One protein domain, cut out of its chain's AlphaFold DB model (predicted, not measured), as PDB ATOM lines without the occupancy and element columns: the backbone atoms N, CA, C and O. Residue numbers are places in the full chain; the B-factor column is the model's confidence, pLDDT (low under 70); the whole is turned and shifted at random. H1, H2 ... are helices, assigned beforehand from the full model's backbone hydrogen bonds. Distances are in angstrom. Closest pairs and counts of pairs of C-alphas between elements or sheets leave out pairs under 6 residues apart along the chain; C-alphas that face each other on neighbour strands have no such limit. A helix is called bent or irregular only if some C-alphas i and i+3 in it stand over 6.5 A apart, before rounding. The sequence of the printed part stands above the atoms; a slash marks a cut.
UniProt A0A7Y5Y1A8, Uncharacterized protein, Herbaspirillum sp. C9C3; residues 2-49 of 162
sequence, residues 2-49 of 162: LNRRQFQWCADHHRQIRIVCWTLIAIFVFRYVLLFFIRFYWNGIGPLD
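Overview. This is residues 2 to 49 of the 162 residues of an uncharacterized protein of Herbaspirillum sp. C9C3 (UniProt A0A7Y5Y1A8). One long, nearly straight helix, H2, makes most of a thin rod, and a short helix, H1, is set off at its first end, making a corner like an L with a short foot. At the far end, residues 43 to 49 form a tail with no named element. The printed part has 48 residues with two named helices, H1 then H2, and no named strand, and the class is all helix. The whole is extended, with a radius of gyration of the C-alphas of 18.7 A and spans of 54 by 17 by 10 A.

Arrangement. Start with H1, residues 4 to 12, and go on over a tight link of one residue, His 13, into H2, residues 14 to 42. The two helices are close but not clearly touching; look at the C-alphas of Cys 10 and Ile 17, their closest pair, 7.6 A apart. Their lines stand at 70.1 degrees, only just about perpendicular, and their centres are 27.4 A apart. In H1 and H2 every backbone O i to N i+4 pair is within hydrogen-bond range. Residues 2 to 38 stand free, and so do residues 40 to 46.

Along the chain. Find C-alpha 4 at (22.795, 9.630, -1.873); from there H1 runs 12.6 A to C-alpha 12. Next find C-alpha 14 at (28.884, 20.306, -10.577), where H2 begins; it runs 40.4 A to C-alpha 42 at (15.078, 36.604, -44.922). H2 is neither bent nor irregular, but only just: C-alphas 39 and 42 are 6.1 A apart.

Size, cuts and confidence. The two C-alphas farthest apart, those of Arg 5 and Asp 49, are 54.8 A from each other. The printed part has no cut. Look in the B-factor column for the model's confidence: the mean pLDDT of the printed part is 79.1, and residue 2 and residues 40 to 49 are under 70.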
ATOM      1  N   LEU A   2      16.691  11.121  -6.245       68.25
ATOM      2  CA  LEU A   2      18.053  10.630  -6.509       68.25
ATOM      3  C   LEU A   2      18.663  10.007  -5.237       68.25
ATOM      4  O   LEU A   2      18.466  10.518  -4.136       68.25
ATOM      5  N   ASN A   3      19.393   8.900  -5.385       80.44
ATOM      6  CA  ASN A   3      20.070   8.194  -4.290       80.44
ATOM      7  C   ASN A   3      21.282   9.013  -3.776       80.44
ATOM      8  O   ASN A   3      21.883   9.770  -4.539       80.44
ATOM      9  N   ARG A   4      21.697   8.854  -2.508       75.12
ATOM     10  CA  ARG A   4      22.795   9.630  -1.873       75.12
ATOM     11  C   ARG A   4      24.096   9.650  -2.689       75.12
ATOM     12  O   ARG A   4      24.737  10.691  -2.783       75.12
ATOM     13  N   ARG A   5      24.444   8.530  -3.334       73.19
ATOM     14  CA  ARG A   5      25.622   8.428  -4.218       73.19
ATOM     15  C   ARG A   5      25.508   9.302  -5.473       73.19
ATOM     16  O   ARG A   5      26.506   9.841  -5.931       73.19
ATOM     17  N   GLN A   6      24.299   9.473  -6.008       73.62
ATOM     18  CA  GLN A   6      24.049  10.312  -7.185       73.62
ATOM     19  C   GLN A   6      24.146  11.804  -6.839       73.62
ATOM     20  O   GLN A   6      24.652  12.580  -7.641       73.62
ATOM     21  N   PHE A   7      23.734  12.204  -5.631       73.38
ATOM     22  CA  PHE A   7      23.917  13.580  -5.156       73.38
ATOM     23  C   PHE A   7      25.389  13.945  -4.955       73.38
ATOM     24  O   PHE A   7      25.793  15.035  -5.351       73.38
ATOM     25  N   GLN A   8      26.191  13.038  -4.391       74.19
ATOM     26  CA  GLN A   8      27.634  13.253  -4.245       74.19
ATOM     27  C   GLN A   8      28.325  13.345  -5.607       74.19
ATOM     28  O   GLN A   8      29.060  14.294  -5.847       74.19
ATOM     29  N   TRP A   9      27.986  12.457  -6.547       78.50
ATOM     30  CA  TRP A   9      28.519  12.533  -7.908       78.50
ATOM     31  C   TRP A   9      28.183  13.864  -8.599       78.50
ATOM     32  O   TRP A   9      29.062  14.484  -9.199       78.50
ATOM     33  N   CYS A  10      26.940  14.345  -8.467       70.69
ATOM     34  CA  CYS A  10      26.531  15.649  -8.994       70.69
ATOM     35  C   CYS A  10      27.244  16.825  -8.312       70.69
ATOM     36  O   CYS A  10      27.515  17.822  -8.980       70.69
ATOM     37  N   ALA A  11      27.544  16.733  -7.013       73.06
ATOM     38  CA  ALA A  11      28.304  17.753  -6.294       73.06
ATOM     39  C   ALA A  11      29.767  17.796  -6.769       73.06
ATOM     40  O   ALA A  11      30.276  18.874  -7.078       73.06
ATOM     41  N   ASP A  12      30.395  16.629  -6.937       79.00
ATOM     42  CA  ASP A  12      31.785  16.502  -7.392       79.00
ATOM     43  C   ASP A  12      31.960  16.955  -8.855       79.00
ATOM     44  O   ASP A  12      32.970  17.556  -9.221       79.00
ATOM     45  N   HIS A  13      30.940  16.742  -9.695       82.62
ATOM     46  CA  HIS A  13      30.957  17.089 -11.124       82.62
ATOM     47  C   HIS A  13      30.155  18.357 -11.448       82.62
ATOM     48  O   HIS A  13      29.931  18.673 -12.622       82.62
ATOM     49  N   HIS A  14      29.757  19.134 -10.435       79.81
ATOM     50  CA  HIS A  14      28.884  20.306 -10.577       79.81
ATOM     51  C   HIS A  14      29.383  21.300 -11.637       79.81
ATOM     52  O   HIS A  14      28.600  21.843 -12.417       79.81
ATOM     53  N   ARG A  15      30.704  21.517 -11.721       78.50
ATOM     54  CA  ARG A  15      31.306  22.420 -12.715       78.50
ATOM     55  C   ARG A  15      31.132  21.909 -14.149       78.50
ATOM     56  O   ARG A  15      30.823  22.707 -15.028       78.50
ATOM     57  N   GLN A  16      31.293  20.606 -14.379       82.50
ATOM     58  CA  GLN A  16      31.115  19.993 -15.699       82.50
ATOM     59  C   GLN A  16      29.638  19.972 -16.100       82.50
ATOM     60  O   GLN A  16      29.304  20.377 -17.210       82.50
ATOM     61  N   ILE A  17      28.747  19.607 -15.173       83.69
ATOM     62  CA  ILE A  17      27.293  19.617 -15.397       83.69
ATOM     63  C   ILE A  17      26.818  21.033 -15.739       83.69
ATOM     64  O   ILE A  17      26.091  21.221 -16.710       83.69
ATOM     65  N   ARG A  18      27.288  22.050 -15.004       84.12
ATOM     66  CA  ARG A  18      26.971  23.455 -15.289       84.12
ATOM     67  C   ARG A  18      27.396  23.850 -16.703       84.12
ATOM     68  O   ARG A  18      26.600  24.465 -17.405       84.12
ATOM     69  N   ILE A  19      28.609  23.494 -17.129       88.38
ATOM     70  CA  ILE A  19      29.093  23.787 -18.489       88.38
ATOM     71  C   ILE A  19      28.192  23.120 -19.533       88.38
ATOM     72  O   ILE A  19      27.761  23.797 -20.461       88.38
ATOM     73  N   VAL A  20      27.845  21.842 -19.352       88.62
ATOM     74  CA  VAL A  20      26.957  21.103 -20.267       88.62
ATOM     75  C   VAL A  20      25.553  21.718 -20.328       88.62
ATOM     76  O   VAL A  20      24.973  21.846 -21.402       88.62
ATOM     77  N   CYS A  21      24.994  22.157 -19.200       89.12
ATOM     78  CA  CYS A  21      23.704  22.847 -19.199       89.12
ATOM     79  C   CYS A  21      23.775  24.191 -19.939       89.12
ATOM     80  O   CYS A  21      22.890  24.490 -20.738       89.12
ATOM     81  N   TRP A  22      24.829  24.985 -19.717       92.94
ATOM     82  CA  TRP A  22      25.005  26.261 -20.416       92.94
ATOM     83  C   TRP A  22      25.218  26.081 -21.917       92.94
ATOM     84  O   TRP A  22      24.667  26.861 -22.691       92.94
ATOM     85  N   THR A  23      25.950  25.051 -22.349       92.69
ATOM     86  CA  THR A  23      26.111  24.762 -23.780       92.69
ATOM     87  C   THR A  23      24.796  24.325 -24.418       92.69
ATOM     88  O   THR A  23      24.466  24.816 -25.495       92.69
ATOM     89  N   LEU A  24      23.994  23.487 -23.752       93.44
ATOM     90  CA  LEU A  24      22.662  23.114 -24.240       93.44
ATOM     91  C   LEU A  24      21.738  24.331 -24.364       93.44
ATOM     92  O   LEU A  24      21.121  24.521 -25.411       93.44
ATOM     93  N   ILE A  25      21.684  25.186 -23.339       93.00
ATOM     94  CA  ILE A  25      20.899  26.430 -23.379       93.00
ATOM     95  C   ILE A  25      21.378  27.322 -24.530       93.00
ATOM     96  O   ILE A  25      20.557  27.808 -25.303       93.00
ATOM     97  N   ALA A  26      22.692  27.492 -24.693       94.12
ATOM     98  CA  ALA A  26      23.258  28.298 -25.770       94.12
ATOM     99  C   ALA A  26      22.884  27.757 -27.159       94.12
ATOM    100  O   ALA A  26      22.516  28.542 -28.029       94.12
ATOM    101  N   ILE A  27      22.903  26.434 -27.361       95.44
ATOM    102  CA  ILE A  27      22.465  25.802 -28.616       95.44
ATOM    103  C   ILE A  27      20.983  26.096 -28.885       95.44
ATOM    104  O   ILE A  27      20.626  26.458 -30.008       95.44
ATOM    105  N   PHE A  28      20.120  25.975 -27.870       92.94
ATOM    106  CA  PHE A  28      18.692  26.283 -28.006       92.94
ATOM    107  C   PHE A  28      18.449  27.752 -28.352       92.94
ATOM    108  O   PHE A  28      17.705  28.041 -29.290       92.94
ATOM    109  N   VAL A  29      19.103  28.671 -27.639       93.69
ATOM    110  CA  VAL A  29      19.000  30.115 -27.886       93.69
ATOM    111  C   VAL A  29      19.507  30.452 -29.283       93.69
ATOM    112  O   VAL A  29      18.811  31.127 -30.035       93.69
ATOM    113  N   PHE A  30      20.673  29.934 -29.672       96.00
ATOM    114  CA  PHE A  30      21.239  30.177 -30.995       96.00
ATOM    115  C   PHE A  30      20.315  29.672 -32.105       96.00
ATOM    116  O   PHE A  30      20.036  30.400 -33.055       96.00
ATOM    117  N   ARG A  31      19.774  28.456 -31.966       92.69
ATOM    118  CA  ARG A  31      18.830  27.893 -32.938       92.69
ATOM    119  C   ARG A  31      17.543  28.713 -33.022       92.69
ATOM    120  O   ARG A  31      17.050  28.937 -34.123       92.69
ATOM    121  N   TYR A  32      17.011  29.162 -31.885       89.62
ATOM    122  CA  TYR A  32      15.830  30.022 -31.845       89.62
ATOM    123  C   TYR A  32      16.082  31.349 -32.563       89.62
ATOM    124  O   TYR A  32      15.312  31.721 -33.444       89.62
ATOM    125  N   VAL A  33      17.190  32.021 -32.242       90.44
ATOM    126  CA  VAL A  33      17.577  33.297 -32.855       90.44
ATOM    127  C   VAL A  33      17.798  33.129 -34.359       90.44
ATOM    128  O   VAL A  33      17.287  33.921 -35.143       90.44
ATOM    129  N   LEU A  34      18.481  32.067 -34.787       91.31
ATOM    130  CA  LEU A  34      18.710  31.783 -36.203       91.31
ATOM    131  C   LEU A  34      17.393  31.549 -36.961       91.31
ATOM    132  O   LEU A  34      17.189  32.128 -38.024       91.31
ATOM    133  N   LEU A  35      16.470  30.757 -36.404       85.94
ATOM    134  CA  LEU A  35      15.144  30.549 -37.001       85.94
ATOM    135  C   LEU A  35      14.308  31.833 -37.019       85.94
ATOM    136  O   LEU A  35      13.593  32.078 -37.990       85.94
ATOM    137  N   PHE A  36      14.414  32.654 -35.975       82.44
ATOM    138  CA  PHE A  36      13.789  33.969 -35.918       82.44
ATOM    139  C   PHE A  36      14.313  34.866 -37.049       82.44
ATOM    140  O   PHE A  36      13.518  35.378 -37.830       82.44
ATOM    141  N   PHE A  37      15.631  34.983 -37.230       84.38
ATOM    142  CA  PHE A  37      16.208  35.785 -38.316       84.38
ATOM    143  C   PHE A  37      15.844  35.260 -39.707       84.38
ATOM    144  O   PHE A  37      15.452  36.049 -40.563       84.38
ATOM    145  N   ILE A  38      15.896  33.947 -39.944       82.31
ATOM    146  CA  ILE A  38      15.470  33.381 -41.235       82.31
ATOM    147  C   ILE A  38      13.999  33.723 -41.506       82.31
ATOM    148  O   ILE A  38      13.642  34.149 -42.603       82.31
ATOM    149  N   ARG A  39      13.128  33.571 -40.502       71.19
ATOM    150  CA  ARG A  39      11.688  33.771 -40.684       71.19
ATOM    151  C   ARG A  39      11.293  35.241 -40.820       71.19
ATOM    152  O   ARG A  39      10.447  35.536 -41.655       71.19
ATOM    153  N   PHE A  40      11.891  36.132 -40.033       69.69
ATOM    154  CA  PHE A  40      11.508  37.545 -39.989       69.69
ATOM    155  C   PHE A  40      12.348  38.436 -40.914       69.69
ATOM    156  O   PHE A  40      11.821  39.392 -41.471       69.69
ATOM    157  N   TYR A  41      13.635  38.130 -41.112       68.19
ATOM    158  CA  TYR A  41      14.548  38.963 -41.905       68.19
ATOM    159  C   TYR A  41      14.713  38.457 -43.344       68.19
ATOM    160  O   TYR A  41      14.659  39.255 -44.274       68.19
ATOM    161  N   TRP A  42      14.884  37.145 -43.563       66.06
ATOM    162  CA  TRP A  42      15.078  36.604 -44.922       66.06
ATOM    163  C   TRP A  42      13.777  36.387 -45.690       66.06
ATOM    164  O   TRP A  42      13.739  36.626 -46.891       66.06
ATOM    165  N   ASN A  43      12.704  35.974 -45.015       66.94
ATOM    166  CA  ASN A  43      11.416  35.743 -45.677       66.94
ATOM    167  C   ASN A  43      10.525  36.995 -45.747       66.94
ATOM    168  O   ASN A  43       9.406  36.902 -46.238       66.94
ATOM    169  N   GLY A  44      10.983  38.146 -45.237       59.34
ATOM    170  CA  GLY A  44      10.234  39.409 -45.277       59.34
ATOM    171  C   GLY A  44       8.906  39.397 -44.508       59.34
ATOM    172  O   GLY A  44       8.113  40.325 -44.633       59.34
ATOM    173  N   ILE A  45       8.647  38.356 -43.714       59.19
ATOM    174  CA  ILE A  45       7.457  38.257 -42.873       59.19
ATOM    175  C   ILE A  45       7.770  39.054 -41.610       59.19
ATOM    176  O   ILE A  45       8.300  38.504 -40.648       59.19
ATOM    177  N   GLY A  46       7.493  40.358 -41.625       59.38
ATOM    178  CA  GLY A  46       7.497  41.168 -40.407       59.38
ATOM    179  C   GLY A  46       6.564  40.573 -39.338       59.38
ATOM    180  O   GLY A  46       5.754  39.688 -39.647       59.38
ATOM    181  N   PRO A  47       6.659  41.005 -38.067       56.69
ATOM    182  CA  PRO A  47       5.603  40.705 -37.102       56.69
ATOM    183  C   PRO A  47       4.264  41.062 -37.750       56.69
ATOM    184  O   PRO A  47       4.143  42.143 -38.316       56.69
ATOM    185  N   LEU A  48       3.305  40.126 -37.745       51.38
ATOM    186  CA  LEU A  48       1.962  40.411 -38.240       51.38
ATOM    187  C   LEU A  48       1.481  41.667 -37.518       51.38
ATOM    188  O   LEU A  48       1.318  41.643 -36.296       51.38
ATOM    189  N   ASP A  49       1.297  42.754 -38.262       47.72
ATOM    190  CA  ASP A  49       0.641  43.931 -37.730       47.72
ATOM    191  C   ASP A  49      -0.797  43.513 -37.427       47.72
ATOM    192  O   ASP A  49      -1.636  43.344 -38.305       47.72
TER     193      ASP A  49